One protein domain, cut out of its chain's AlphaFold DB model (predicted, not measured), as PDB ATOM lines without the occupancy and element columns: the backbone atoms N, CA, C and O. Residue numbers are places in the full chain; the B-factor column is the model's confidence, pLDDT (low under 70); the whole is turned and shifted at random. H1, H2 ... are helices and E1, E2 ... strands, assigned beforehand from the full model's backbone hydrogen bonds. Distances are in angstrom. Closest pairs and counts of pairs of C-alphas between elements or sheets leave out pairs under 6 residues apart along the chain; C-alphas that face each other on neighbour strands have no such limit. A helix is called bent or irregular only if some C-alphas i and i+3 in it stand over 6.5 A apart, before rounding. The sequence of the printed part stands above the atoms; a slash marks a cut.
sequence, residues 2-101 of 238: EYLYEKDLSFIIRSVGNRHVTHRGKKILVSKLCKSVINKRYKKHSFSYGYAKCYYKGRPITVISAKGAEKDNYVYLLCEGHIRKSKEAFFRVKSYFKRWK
ATOM      1  N   GLU A   2     171.633  -3.330  89.081       88.06
ATOM      2  CA  GLU A   2     172.893  -3.558  88.336       88.06
ATOM      3  C   GLU A   2     173.515  -4.928  88.600       88.06
ATOM      4  O   GLU A   2     173.667  -5.687  87.659       88.06
ATOM      5  N   TYR A   3     173.687  -5.320  89.864       92.38
ATOM      6  CA  TYR A   3     174.154  -6.671  90.199       92.38
ATOM      7  C   TYR A   3     173.336  -7.802  89.538       92.38
ATOM      8  O   TYR A   3     173.885  -8.758  89.005       92.38
ATOM      9  N   LEU A   4     172.001  -7.694  89.537       93.19
ATOM     10  CA  LEU A   4     171.124  -8.714  88.935       93.19
ATOM     11  C   LEU A   4     171.295  -8.776  87.418       93.19
ATOM     12  O   LEU A   4     171.165  -9.827  86.812       93.19
ATOM     13  N   TYR A   5     171.587  -7.627  86.828       89.12
ATOM     14  CA  TYR A   5     171.820  -7.434  85.413       89.12
ATOM     15  C   TYR A   5     173.210  -7.875  84.956       89.12
ATOM     16  O   TYR A   5     173.360  -8.307  83.820       89.12
ATOM     17  N   GLU A   6     174.222  -7.737  85.805       91.19
ATOM     18  CA  GLU A   6     175.574  -8.261  85.582       91.19
ATOM     19  C   GLU A   6     175.604  -9.787  85.663       91.19
ATOM     20  O   GLU A   6     176.365 -10.429  84.951       91.19
ATOM     21  N   LYS A   7     174.758 -10.369  86.518       93.69
ATOM     22  CA  LYS A   7     174.645 -11.820  86.711       93.69
ATOM     23  C   LYS A   7     173.585 -12.493  85.835       93.69
ATOM     24  O   LYS A   7     173.322 -13.670  86.043       93.69
ATOM     25  N   ASP A   8     172.972 -11.753  84.912       90.50
ATOM     26  CA  ASP A   8     171.905 -12.234  84.021       90.50
ATOM     27  C   ASP A   8     170.765 -12.973  84.758       90.50
ATOM     28  O   ASP A   8     170.297 -14.043  84.378       90.50
ATOM     29  N   LEU A   9     170.336 -12.417  85.897       93.31
ATOM     30  CA  LEU A   9     169.329 -13.026  86.760       93.31
ATOM     31  C   LEU A   9     167.931 -12.503  86.446       93.31
ATOM     32  O   LEU A   9     167.693 -11.293  86.409       93.31
ATOM     33  N   SER A  10     166.960 -13.416  86.382       92.50
ATOM     34  CA  SER A  10     165.557 -13.019  86.306       92.50
ATOM     35  C   SER A  10     165.040 -12.510  87.644       92.50
ATOM     36  O   SER A  10     165.210 -13.147  88.686       92.50
ATOM     37  N   PHE A  11     164.364 -11.359  87.630       94.38
ATOM     38  CA  PHE A  11     163.910 -10.716  88.859       94.38
ATOM     39  C   PHE A  11     162.509 -10.114  88.781       94.38
ATOM     40  O   PHE A  11     161.984  -9.744  87.727       94.38
ATOM     41  N   ILE A  12     161.917  -9.981  89.971       95.69
ATOM     42  CA  ILE A  12     160.678  -9.251  90.224       95.69
ATOM     43  C   ILE A  12     160.892  -8.427  91.490       95.69
ATOM     44  O   ILE A  12     161.000  -8.976  92.584       95.69
ATOM     45  N   ILE A  13     160.958  -7.105  91.352       94.94
ATOM     46  CA  ILE A  13     161.262  -6.200  92.464       94.94
ATOM     47  C   ILE A  13     160.098  -5.244  92.674       94.94
ATOM     48  O   ILE A  13     159.666  -4.568  91.740       94.94
ATOM     49  N   ARG A  14     159.623  -5.118  93.917       94.50
ATOM     50  CA  ARG A  14     158.676  -4.055  94.265       94.50
ATOM     51  C   ARG A  14     159.366  -2.698  94.162       94.50
ATOM     52  O   ARG A  14     160.407  -2.457  94.773       94.50
ATOM     53  N   SER A  15     158.762  -1.784  93.417       94.50
ATOM     54  CA  SER A  15     159.136  -0.376  93.436       94.50
ATOM     55  C   SER A  15     158.289   0.376  94.454       94.50
ATOM     56  O   SER A  15     157.073   0.209  94.502       94.50
ATOM     57  N   VAL A  16     158.933   1.255  95.221       91.81
ATOM     58  CA  VAL A  16     158.255   2.245  96.076       91.81
ATOM     59  C   VAL A  16     157.688   3.421  95.271       91.81
ATOM     60  O   VAL A  16     156.980   4.255  95.810       91.81
ATOM     61  N   GLY A  17     157.972   3.488  93.965       91.19
ATOM     62  CA  GLY A  17     157.446   4.513  93.061       91.19
ATOM     63  C   GLY A  17     158.433   5.627  92.722       91.19
ATOM     64  O   GLY A  17     158.316   6.183  91.640       91.19
ATOM     65  N   ASN A  18     159.450   5.869  93.553       93.81
ATOM     66  CA  ASN A  18     160.373   7.014  93.415       93.81
ATOM     67  C   ASN A  18     161.475   6.831  92.355       93.81
ATOM     68  O   ASN A  18     162.319   7.701  92.156       93.81
ATOM     69  N   ARG A  19     161.505   5.682  91.674       93.12
ATOM     70  CA  ARG A  19     162.494   5.408  90.624       93.12
ATOM     71  C   ARG A  19     162.031   5.986  89.296       93.12
ATOM     72  O   ARG A  19     160.848   5.916  88.969       93.12
ATOM     73  N   HIS A  20     162.982   6.486  88.518       95.69
ATOM     74  CA  HIS A  20     162.745   6.894  87.141       95.69
ATOM     75  C   HIS A  20     162.977   5.724  86.188       95.69
ATOM     76  O   HIS A  20     163.924   4.955  86.348       95.69
ATOM     77  N   VAL A  21     162.115   5.621  85.186       96.56
ATOM     78  CA  VAL A  21     162.230   4.690  84.065       96.56
ATOM     79  C   VAL A  21     162.004   5.460  82.772       96.56
ATOM     80  O   VAL A  21     161.331   6.489  82.768       96.56
ATOM     81  N   THR A  22     162.545   4.969  81.668       97.56
ATOM     82  CA  THR A  22     162.282   5.538  80.349       97.56
ATOM     83  C   THR A  22     161.114   4.793  79.717       97.56
ATOM     84  O   THR A  22     161.187   3.584  79.502       97.56
ATOM     85  N   HIS A  23     160.031   5.502  79.415       96.56
ATOM     86  CA  HIS A  23     158.880   4.970  78.695       96.56
ATOM     87  C   HIS A  23     158.643   5.819  77.448       96.56
ATOM     88  O   HIS A  23     158.475   7.032  77.557       96.56
ATOM     89  N   ARG A  24     158.653   5.191  76.262       92.94
ATOM     90  CA  ARG A  24     158.517   5.884  74.962       92.94
ATOM     91  C   ARG A  24     159.489   7.070  74.818       92.94
ATOM     92  O   ARG A  24     159.077   8.186  74.528       92.94
ATOM     93  N   GLY A  25     160.766   6.846  75.138       93.12
ATOM     94  CA  GLY A  25     161.821   7.869  75.080       93.12
ATOM     95  C   GLY A  25     161.806   8.907  76.211       93.12
ATOM     96  O   GLY A  25     162.798   9.600  76.404       93.12
ATOM     97  N   LYS A  26     160.739   8.994  77.018       94.62
ATOM     98  CA  LYS A  26     160.620   9.983  78.100       94.62
ATOM     99  C   LYS A  26     160.963   9.383  79.458       94.62
ATOM    100  O   LYS A  26     160.476   8.308  79.815       94.62
ATOM    101  N   LYS A  27     161.761  10.105  80.245       96.44
ATOM    102  CA  LYS A  27     162.050   9.763  81.643       96.44
ATOM    103  C   LYS A  27     160.822  10.085  82.501       96.44
ATOM    104  O   LYS A  27     160.366  11.223  82.537       96.44
ATOM    105  N   ILE A  28     160.272   9.081  83.176       96.69
ATOM    106  CA  ILE A  28     159.056   9.193  83.986       96.69
ATOM    107  C   ILE A  28     159.225   8.465  85.319       96.69
ATOM    108  O   ILE A  28     159.869   7.420  85.408       96.69
ATOM    109  N   LEU A  29     158.631   9.023  86.370       96.69
ATOM    110  CA  LEU A  29     158.562   8.401  87.686       96.69
ATOM    111  C   LEU A  29     157.652   7.161  87.646       96.69
ATOM    112  O   LEU A  29     156.553   7.216  87.088       96.69
ATOM    113  N   VAL A  30     158.065   6.050  88.263       96.12
ATOM    114  CA  VAL A  30     157.288   4.794  88.259       96.12
ATOM    115  C   VAL A  30     155.886   4.994  88.836       96.12
ATOM    116  O   VAL A  30     154.924   4.476  88.277       96.12
ATOM    117  N   SER A  31     155.739   5.765  89.915       93.94
ATOM    118  CA  SER A  31     154.420   6.063  90.493       93.94
ATOM    119  C   SER A  31     153.498   6.785  89.499       93.94
ATOM    120  O   SER A  31     152.349   6.376  89.330       93.94
ATOM    121  N   LYS A  32     154.009   7.800  88.785       94.31
ATOM    122  CA  LYS A  32     153.269   8.552  87.755       94.31
ATOM    123  C   LYS A  32     152.886   7.656  86.578       94.31
ATOM    124  O   LYS A  32     151.731   7.649  86.161       94.31
ATOM    125  N   LEU A  33     153.823   6.840  86.095       95.06
ATOM    126  CA  LEU A  33     153.567   5.858  85.039       95.06
ATOM    127  C   LEU A  33     152.438   4.893  85.446       95.06
ATOM    128  O   LEU A  33     151.482   4.691  84.701       95.06
ATOM    129  N   CYS A  34     152.517   4.325  86.649       93.31
ATOM    130  CA  CYS A  34     151.549   3.352  87.146       93.31
ATOM    131  C   CYS A  34     150.158   3.939  87.422       93.31
ATOM    132  O   CYS A  34     149.163   3.228  87.265       93.31
ATOM    133  N   LYS A  35     150.067   5.197  87.869       89.44
ATOM    134  CA  LYS A  35     148.787   5.856  88.171       89.44
ATOM    135  C   LYS A  35     148.102   6.389  86.911       89.44
ATOM    136  O   LYS A  35     146.911   6.149  86.756       89.44
ATOM    137  N   SER A  36     148.851   7.041  86.022       88.12
ATOM    138  CA  SER A  36     148.277   7.847  84.934       88.12
ATOM    139  C   SER A  36     148.399   7.223  83.543       88.12
ATOM    140  O   SER A  36     147.599   7.539  82.675       88.12
ATOM    141  N   VAL A  37     149.391   6.358  83.304       92.38
ATOM    142  CA  VAL A  37     149.682   5.838  81.952       92.38
ATOM    143  C   VAL A  37     149.275   4.372  81.812       92.38
ATOM    144  O   VAL A  37     148.700   3.966  80.806       92.38
ATOM    145  N   ILE A  38     149.573   3.551  82.820       93.19
ATOM    146  CA  ILE A  38     149.266   2.121  82.782       93.19
ATOM    147  C   ILE A  38     147.774   1.896  83.047       93.19
ATOM    148  O   ILE A  38     147.304   1.951  84.190       93.19
ATOM    149  N   ASN A  39     147.050   1.546  81.982       89.94
ATOM    150  CA  ASN A  39     145.672   1.081  82.065       89.94
ATOM    151  C   ASN A  39     145.615  -0.344  82.652       89.94
ATOM    152  O   ASN A  39     146.182  -1.293  82.100       89.94
ATOM    153  N   LYS A  40     144.903  -0.506  83.771       89.19
ATOM    154  CA  LYS A  40     144.758  -1.768  84.519       89.19
ATOM    155  C   LYS A  40     143.590  -2.602  83.995       89.19
ATOM    156  O   LYS A  40     142.750  -3.069  84.760       89.19
ATOM    157  N   ARG A  41     143.530  -2.763  82.673       89.81
ATOM    158  CA  ARG A  41     142.410  -3.414  81.979       89.81
ATOM    159  C   ARG A  41     142.249  -4.893  82.321       89.81
ATOM    160  O   ARG A  41     141.170  -5.447  82.149       89.81
ATOM    161  N   TYR A  42     143.314  -5.552  82.775       92.31
ATOM    162  CA  TYR A  42     143.273  -6.979  83.052       92.31
ATOM    163  C   TYR A  42     142.768  -7.227  84.467       92.31
ATOM    164  O   TYR A  42     143.376  -6.774  85.435       92.31
ATOM    165  N   LYS A  43     141.682  -7.989  84.585       89.06
ATOM    166  CA  LYS A  43     141.127  -8.441  85.863       89.06
ATOM    167  C   LYS A  43     141.291  -9.950  85.979       89.06
ATOM    168  O   LYS A  43     141.017 -10.679  85.027       89.06
ATOM    169  N   LYS A  44     141.778 -10.427  87.123       85.06
ATOM    170  CA  LYS A  44     141.862 -11.859  87.417       85.06
ATOM    171  C   LYS A  44     141.748 -12.089  88.917       85.06
ATOM    172  O   LYS A  44     142.550 -11.556  89.682       85.06
ATOM    173  N   HIS A  45     140.769 -12.898  89.321       80.88
ATOM    174  CA  HIS A  45     140.341 -12.999  90.721       80.88
ATOM    175  C   HIS A  45     140.032 -11.595  91.285       80.88
ATOM    176  O   HIS A  45     139.456 -10.769  90.585       80.88
ATOM    177  N   SER A  46     140.460 -11.299  92.511       80.06
ATOM    178  CA  SER A  46     140.325 -10.000  93.181       80.06
ATOM    179  C   SER A  46     141.391  -8.960  92.785       80.06
ATOM    180  O   SER A  46     141.540  -7.945  93.466       80.06
ATOM    181  N   PHE A  47     142.144  -9.187  91.699       83.56
ATOM    182  CA  PHE A  47     143.212  -8.290  91.252       83.56
ATOM    183  C   PHE A  47     142.902  -7.641  89.906       83.56
ATOM    184  O   PHE A  47     142.499  -8.306  88.950       83.56
ATOM    185  N   SER A  48     143.201  -6.346  89.809       90.31
ATOM    186  CA  SER A  48     143.328  -5.630  88.539       90.31
ATOM    187  C   SER A  48     144.791  -5.279  88.287       90.31
ATOM    188  O   SER A  48     145.519  -4.913  89.212       90.31
ATOM    189  N   TYR A  49     145.259  -5.421  87.052       93.94
ATOM    190  CA  TYR A  49     146.643  -5.130  86.708       93.94
ATOM    191  C   TYR A  49     146.805  -4.632  85.272       93.94
ATOM    192  O   TYR A  49     145.981  -4.869  84.387       93.94
ATOM    193  N   GLY A  50     147.901  -3.920  85.049       95.50
ATOM    194  CA  GLY A  50     148.368  -3.465  83.746       95.50
ATOM    195  C   GLY A  50     149.890  -3.419  83.732       95.50
ATOM    196  O   GLY A  50     150.526  -3.474  84.784       95.50
ATOM    197  N   TYR A  51     150.487  -3.333  82.549       96.56
ATOM    198  CA  TYR A  51     151.939  -3.312  82.409       96.56
ATOM    199  C   TYR A  51     152.386  -2.448  81.232       96.56
ATOM    200  O   TYR A  51     151.643  -2.265  80.270       96.56
ATOM    201  N   ALA A  52     153.605  -1.921  81.316       96.81
ATOM    202  CA  ALA A  52     154.234  -1.132  80.268       96.81
ATOM    203  C   ALA A  52     155.699  -1.531  80.082       96.81
ATOM    204  O   ALA A  52     156.455  -1.665  81.049       96.81
ATOM    205  N   LYS A  53     156.103  -1.659  78.816       97.25
ATOM    206  CA  LYS A  53     157.507  -1.806  78.424       97.25
ATOM    207  C   LYS A  53     158.236  -0.498  78.699       97.25
ATOM    208  O   LYS A  53     157.801   0.567  78.252       97.25
ATOM    209  N   CYS A  54     159.316  -0.582  79.453       97.12
ATOM    210  CA  CYS A  54     160.144   0.547  79.833       97.12
ATOM    211  C   CYS A  54     161.620   0.157  79.722       97.12
ATOM    212  O   CYS A  54     161.967  -0.985  79.404       97.12
ATOM    213  N   TYR A  55     162.483   1.121  80.010       96.44
ATOM    214  CA  TYR A  55     163.913   0.913  80.141       96.44
ATOM    215  C   TYR A  55     164.405   1.494  81.459       96.44
ATOM    216  O   TYR A  55     163.919   2.529  81.920       96.44
ATOM    217  N   TYR A  56     165.381   0.836  82.067       94.50
ATOM    218  CA  TYR A  56     166.103   1.337  83.226       94.50
ATOM    219  C   TYR A  56     167.588   1.329  82.890       94.50
ATOM    220  O   TYR A  56     168.144   0.268  82.621       94.50
ATOM    221  N   LYS A  57     168.208   2.516  82.849       91.62
ATOM    222  CA  LYS A  57     169.606   2.694  82.412       91.62
ATOM    223  C   LYS A  57     169.909   1.968  81.083       91.62
ATOM    224  O   LYS A  57     170.850   1.193  80.990       91.62
ATOM    225  N   GLY A  58     169.042   2.144  80.082       91.50
ATOM    226  CA  GLY A  58     169.183   1.517  78.758       91.50
ATOM    227  C   GLY A  58     168.779   0.038  78.669       91.50
ATOM    228  O   GLY A  58     168.604  -0.470  77.568       91.50
ATOM    229  N   ARG A  59     168.543  -0.653  79.793       93.69
ATOM    230  CA  ARG A  59     168.162  -2.076  79.798       93.69
ATOM    231  C   ARG A  59     166.644  -2.274  79.808       93.69
ATOM    232  O   ARG A  59     165.947  -1.505  80.480       93.69
ATOM    233  N   PRO A  60     166.110  -3.287  79.105       95.50
ATOM    234  CA  PRO A  60     164.674  -3.527  79.036       95.50
ATOM    235  C   PRO A  60     164.111  -3.980  80.389       95.50
ATOM    236  O   PRO A  60     164.624  -4.896  81.032       95.50
ATOM    237  N   ILE A  61     163.010  -3.345  80.793       96.69
ATOM    238  CA  ILE A  61     162.196  -3.746  81.943       96.69
ATOM    239  C   ILE A  61     160.716  -3.660  81.616       96.69
ATOM    240  O   ILE A  61     160.275  -2.868  80.783       96.69
ATOM    241  N   THR A  62     159.919  -4.409  82.358       97.75
ATOM    242  CA  THR A  62     158.474  -4.230  82.383       97.75
ATOM    243  C   THR A  62     158.069  -3.667  83.728       97.75
ATOM    244  O   THR A  62     158.350  -4.255  84.771       97.75
ATOM    245  N   VAL A  63     157.372  -2.535  83.704       97.62
ATOM    246  CA  VAL A  63     156.707  -2.006  84.892       97.62
ATOM    247  C   VAL A  63     155.298  -2.570  84.928       97.62
ATOM    248  O   VAL A  63     154.535  -2.371  83.984       97.62
ATOM    249  N   ILE A  64     154.945  -3.263  86.005       96.62
ATOM    250  CA  ILE A  64     153.592  -3.768  86.248       96.62
ATOM    251  C   ILE A  64     152.969  -2.943  87.370       96.62
ATOM    252  O   ILE A  64     153.570  -2.769  88.429       96.62
ATOM    253  N   SER A  65     151.748  -2.466  87.154       95.31
ATOM    254  CA  SER A  65     150.921  -1.886  88.205       95.31
ATOM    255  C   SER A  65     149.781  -2.841  88.518       95.31
ATOM    256  O   SER A  65     148.958  -3.120  87.647       95.31
ATOM    257  N   ALA A  66     149.739  -3.336  89.750       92.62
ATOM    258  CA  ALA A  66     148.676  -4.188  90.262       92.62
ATOM    259  C   ALA A  66     147.926  -3.476  91.395       92.62
ATOM    260  O   ALA A  66     148.520  -2.716  92.161       92.62
ATOM    261  N   LYS A  67     146.623  -3.725  91.494       87.62
ATOM    262  CA  LYS A  67     145.730  -3.206  92.530       87.62
ATOM    263  C   LYS A  67     144.848  -4.349  93.037       87.62
ATOM    264  O   LYS A  67     144.289  -5.093  92.226       87.62
ATOM    265  N   GLY A  68     144.780  -4.501  94.359       80.25
ATOM    266  CA  GLY A  68     143.874  -5.441  95.031       80.25
ATOM    267  C   GLY A  68     142.437  -4.912  95.122       80.25
ATOM    268  O   GLY A  68     142.096  -3.917  94.485       80.25
ATOM    269  N   ALA A  69     141.598  -5.574  95.921       65.62
ATOM    270  CA  ALA A  69     140.207  -5.166  96.136       65.62
ATOM    271  C   ALA A  69     140.077  -3.843  96.919       65.62
ATOM    272  O   ALA A  69     139.157  -3.067  96.668       65.62
ATOM    273  N   GLU A  70     141.014  -3.555  97.825       68.38
ATOM    274  CA  GLU A  70     141.042  -2.305  98.589       68.38
ATOM    275  C   GLU A  70     141.425  -1.106  97.712       68.38
ATOM    276  O   GLU A  70     142.319  -1.183  96.859       68.38
ATOM    277  N   LYS A  71     140.733   0.022  97.917       57.28
ATOM    278  CA  LYS A  71     140.700   1.127  96.950       57.28
ATOM    279  C   LYS A  71     142.027   1.875  96.756       57.28
ATOM    280  O   LYS A  71     142.163   2.455  95.681       57.28
ATOM    281  N   ASP A  72     143.040   1.725  97.614       65.44
ATOM    282  CA  ASP A  72     144.283   2.521  97.527       65.44
ATOM    283  C   ASP A  72     145.604   1.733  97.569       65.44
ATOM    284  O   ASP A  72     146.691   2.305  97.459       65.44
ATOM    285  N   ASN A  73     145.543   0.401  97.617       72.50
ATOM    286  CA  ASN A  73     146.741  -0.435  97.690       72.50
ATOM    287  C   ASN A  73     147.293  -0.777  96.296       72.50
ATOM    288  O   ASN A  73     147.024  -1.837  95.718       72.50
ATOM    289  N   TYR A  74     148.100   0.138  95.749       82.50
ATOM    290  CA  TYR A  74     148.860  -0.099  94.522       82.50
ATOM    291  C   TYR A  74     150.188  -0.810  94.804       82.50
ATOM    292  O   TYR A  74     150.992  -0.396  95.641       82.50
ATOM    293  N   VAL A  75     150.467  -1.845  94.018       91.44
ATOM    294  CA  VAL A  75     151.767  -2.513  93.972       91.44
ATOM    295  C   VAL A  75     152.403  -2.238  92.617       91.44
ATOM    296  O   VAL A  75     151.824  -2.523  91.568       91.44
ATOM    297  N   TYR A  76     153.610  -1.677  92.640       94.94
ATOM    298  CA  TYR A  76     154.423  -1.453  91.450       94.94
ATOM    299  C   TYR A  76     155.528  -2.499  91.414       94.94
ATOM    300  O   TYR A  76     156.290  -2.614  92.373       94.94
ATOM    301  N   LEU A  77     155.629  -3.249  90.324       96.31
ATOM    302  CA  LEU A  77     156.662  -4.260  90.134       96.31
ATOM    303  C   LEU A  77     157.542  -3.877  88.952       96.31
ATOM    304  O   LEU A  77     157.046  -3.443  87.915       96.31
ATOM    305  N   LEU A  78     158.845  -4.049  89.125       97.00
ATOM    306  CA  LEU A  78     159.844  -3.982  88.072       97.00
ATOM    307  C   LEU A  78     160.249  -5.416  87.762       97.00
ATOM    308  O   LEU A  78     160.769  -6.120  88.631       97.00
ATOM    309  N   CYS A  79     159.962  -5.839  86.542       96.81
ATOM    310  CA  CYS A  79     160.321  -7.149  86.036       96.81
ATOM    311  C   CYS A  79     161.404  -7.004  84.978       96.81
ATOM    312  O   CYS A  79     161.394  -6.061  84.184       96.81
ATOM    313  N   GLU A  80     162.316  -7.959  84.988       95.00
ATOM    314  CA  GLU A  80     163.327  -8.135  83.957       95.00
ATOM    315  C   GLU A  80     162.669  -8.365  82.579       95.00
ATOM    316  O   GLU A  80     161.647  -9.049  82.470       95.00
ATOM    317  N   GLY A  81     163.223  -7.733  81.539       94.75
ATOM    318  CA  GLY A  81     162.791  -7.909  80.155       94.75
ATOM    319  C   GLY A  81     161.436  -7.282  79.800       94.75
ATOM    320  O   GLY A  81     160.777  -6.599  80.590       94.75
ATOM    321  N   HIS A  82     161.015  -7.485  78.549       96.50
ATOM    322  CA  HIS A  82     159.736  -7.001  78.021       96.50
ATOM    323  C   HIS A  82     158.699  -8.117  77.961       96.50
ATOM    324  O   HIS A  82     158.743  -8.982  77.088       96.50
ATOM    325  N   ILE A  83     157.693  -8.027  78.823       95.81
ATOM    326  CA  ILE A  83     156.574  -8.961  78.845       95.81
ATOM    327  C   ILE A  83     155.633  -8.653  77.679       95.81
ATOM    328  O   ILE A  83     155.191  -7.515  77.490       95.81
ATOM    329  N   ARG A  84     155.301  -9.682  76.894       92.62
ATOM    330  CA  ARG A  84     154.379  -9.561  75.750       92.62
ATOM    331  C   ARG A  84     152.949  -9.943  76.127       92.62
ATOM    332  O   ARG A  84     152.008  -9.239  75.765       92.62
ATOM    333  N   LYS A  85     152.780 -11.036  76.879       94.44
ATOM    334  CA  LYS A  85     151.472 -11.641  77.177       94.44
ATOM    335  C   LYS A  85     150.989 -11.267  78.580       94.44
ATOM    336  O   LYS A  85     151.732 -11.365  79.553       94.44
ATOM    337  N   SER A  86     149.701 -10.956  78.718       93.25
ATOM    338  CA  SER A  86     149.086 -10.646  80.021       93.25
ATOM    339  C   SER A  86     149.171 -11.809  81.015       93.25
ATOM    340  O   SER A  86     149.384 -11.588  82.204       93.25
ATOM    341  N   LYS A  87     149.088 -13.056  80.527       93.44
ATOM    342  CA  LYS A  87     149.260 -14.275  81.339       93.44
ATOM    343  C   LYS A  87     150.616 -14.305  82.053       93.44
ATOM    344  O   LYS A  87     150.677 -14.696  83.215       93.44
ATOM    345  N   GLU A  88     151.675 -13.869  81.378       94.81
ATOM    346  CA  GLU A  88     153.015 -13.788  81.958       94.81
ATOM    347  C   GLU A  88     153.100 -12.653  82.986       94.81
ATOM    348  O   GLU A  88     153.580 -12.871  84.095       94.81
ATOM    349  N   ALA A  89     152.541 -11.475  82.687       94.12
ATOM    350  CA  ALA A  89     152.462 -10.382  83.660       94.12
ATOM    351  C   ALA A  89     151.728 -10.817  84.943       94.12
ATOM    352  O   ALA A  89     152.211 -10.584  86.050       94.12
ATOM    353  N   PHE A  90     150.611 -11.539  84.809       93.50
ATOM    354  CA  PHE A  90     149.899 -12.114  85.950       93.50
ATOM    355  C   PHE A  90     150.732 -13.157  86.704       93.50
ATOM    356  O   PHE A  90     150.713 -13.185  87.933       93.50
ATOM    357  N   PHE A  91     151.487 -14.001  85.996       93.06
ATOM    358  CA  PHE A  91     152.405 -14.947  86.627       93.06
ATOM    359  C   PHE A  91     153.461 -14.227  87.477       93.06
ATOM    360  O   PHE A  91     153.701 -14.640  88.614       93.06
ATOM    361  N   ARG A  92     154.036 -13.119  86.986       93.88
ATOM    362  CA  ARG A  92     154.983 -12.295  87.758       93.88
ATOM    363  C   ARG A  92     154.317 -11.684  88.996       93.88
ATOM    364  O   ARG A  92     154.872 -11.769  90.088       93.88
ATOM    365  N   VAL A  93     153.094 -11.163  88.863       92.31
ATOM    366  CA  VAL A  93     152.306 -10.642  89.999       92.31
ATOM    367  C   VAL A  93     152.057 -11.730  91.048       92.31
ATOM    368  O   VAL A  93     152.377 -11.543  92.220       92.31
ATOM    369  N   LYS A  94     151.548 -12.900  90.639       90.38
ATOM    370  CA  LYS A  94     151.295 -14.034  91.541       90.38
ATOM    371  C   LYS A  94     152.580 -14.501  92.230       90.38
ATOM    372  O   LYS A  94     152.560 -14.808  93.419       90.38
ATOM    373  N   SER A  95     153.689 -14.545  91.497       91.44
ATOM    374  CA  SER A  95     155.000 -14.932  92.031       91.44
ATOM    375  C   SER A  95     155.508 -13.928  93.062       91.44
ATOM    376  O   SER A  95     155.998 -14.341  94.108       91.44
ATOM    377  N   TYR A  96     155.300 -12.629  92.839       91.75
ATOM    378  CA  TYR A  96     155.616 -11.611  93.835       91.75
ATOM    379  C   TYR A  96     154.796 -11.784  95.121       91.75
ATOM    380  O   TYR A  96     155.352 -11.730  96.211       91.75
ATOM    381  N   PHE A  97     153.490 -12.052  95.033       87.25
ATOM    382  CA  PHE A  97     152.674 -12.259  96.238       87.25
ATOM    383  C   PHE A  97     153.036 -13.536  97.010       87.25
ATOM    384  O   PHE A  97     152.889 -13.568  98.231       87.25
ATOM    385  N   LYS A  98     153.614 -14.555  96.354       86.81
ATOM    386  CA  LYS A  98     154.204 -15.706  97.061       86.81
ATOM    387  C   LYS A  98     155.369 -15.313  97.980       86.81
ATOM    388  O   LYS A  98     155.681 -16.098  98.866       86.81
ATOM    389  N   ARG A  99     155.961 -14.117  97.845       87.81
ATOM    390  CA  ARG A  99     156.973 -13.579  98.775       87.81
ATOM    391  C   ARG A  99     156.485 -13.578 100.226       87.81
ATOM    392  O   ARG A  99     157.292 -13.809 101.115       87.81
ATOM    393  N   TRP A 100     155.184 -13.384 100.471       85.44
ATOM    394  CA  TRP A 100     154.618 -13.445 101.825       85.44
ATOM    395  C   TRP A 100     154.859 -14.801 102.509       85.44
ATOM    396  O   TRP A 100     155.039 -14.854 103.719       85.44
ATOM    397  N   LYS A 101     154.998 -15.893 101.739       85.38
ATOM    398  CA  LYS A 101     155.381 -17.201 102.290       85.38
ATOM    399  C   LYS A 101     156.735 -17.177 102.997       85.38
ATOM    400  O   LYS A 101     156.921 -17.948 103.922       85.38
TER     401      LYS A 101
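Overview. This is residues 2 to 101 of the 238 residues of the protein "Transposase IS4 family protein" of Flexistipes sinusarabici (strain ATCC 49648 / DSM 4947 / MAS 10) (UniProt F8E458). A strongly twisted sheet of five strands curls round one helix, H3, while the short helix H2 and the small hairpin of E2 and E3 cover part of its other face. The long strands E5, E6 and E7 run back and forth through the body, E1 and E4 are short edge strands, and H1 only grazes the sheet at one end of the domain. The printed part has 100 residues, with three named helices and seven named strands in the order H1 E1 E2 E3 H2 E4 E5 E6 E7 H3. The large sheet has the order E1 - E7 - E6 - E5 - E4, all antiparallel, and the class is mixed, helices and strands. The whole is compact and rounded, with a radius of gyration of the C-alphas of 12.8 A and spans of 35 by 30 by 24 A.

Along the chain. Begin at C-alpha 2, at (172.893, -3.558, 88.336), where H1 starts and runs over residues 2 to 6. Then come three strands of four residues each: E1, residues 12 to 15; E2, residues 20 to 23; and E3, residues 26 to 29. H2 follows at once, residues 30 to 37, 9.9 A long; it is neither bent nor irregular, but only just, as C-alphas 34 and 37 are 6.1 A apart. E4 is residues 42 to 44. Find C-alpha 47 at (143.212, -8.290, 91.252): from there E5 runs 26.1 A over residues 47 to 56, and it bends by 63 degrees at residue 53. E6, residues 59 to 67, runs back over 25.8 A, and E7, residues 74 to 80, covers 19.6 A. H3, residues 86 to 97, is 16.7 A long and ends at C-alpha 97, at (152.674, -12.259, 96.238).

Arrangement. Start in the large sheet, where E4, E5, E6 and E7 form a meander, each strand the antiparallel neighbour of the one before. In the hairpin of E5 and E6 look for N 52 and O 63, 2.9 A apart and within hydrogen-bond range. In the hairpin of E6 and E7, N 64 and O 77 are 2.8 A apart. In the hairpin of E4 and E5, N 49 and O 42 are 2.8 A apart. At the other edge, E1 is the antiparallel neighbour of E7, with N 15 and O 76 at 2.8 A. The domain has three layers, helices on both faces of a sheet, with H3 and H2 on opposite faces. On H3's face, the C-alphas of Ile 64 and Ala 89 are the closest of E6 and H3, at 7.2 A. H2 has a height over the sheet of 8.6 A and only just lies over E7 and E6, with 3 of its 8 C-alphas on each; it runs across the strands, at 68 degrees to E6 on the local plane. Its closest C-alphas to E6 are those of Cys 34 and Ser 65, 5.4 A apart. E2 and E3 form a hairpin, with N 21 and O 28 at 2.9 A, and the closest C-alphas of E2 and E5 are those of His 23 and Cys 54, at 4.7 A. H2 and H3 are apart. In H1, H2 and H3 every O i to N i+4 pair is within hydrogen-bond range.

Size, cuts and confidence. The two C-alphas farthest apart are those of Glu 6 and Lys 71, 37.9 A. The printed part has no cut and no long link; the link from E6 to E7, six residues, is short, and the others are tight. The mean pLDDT of the printed part is 91.3, and residues 69 to 72, in that link, are under 70.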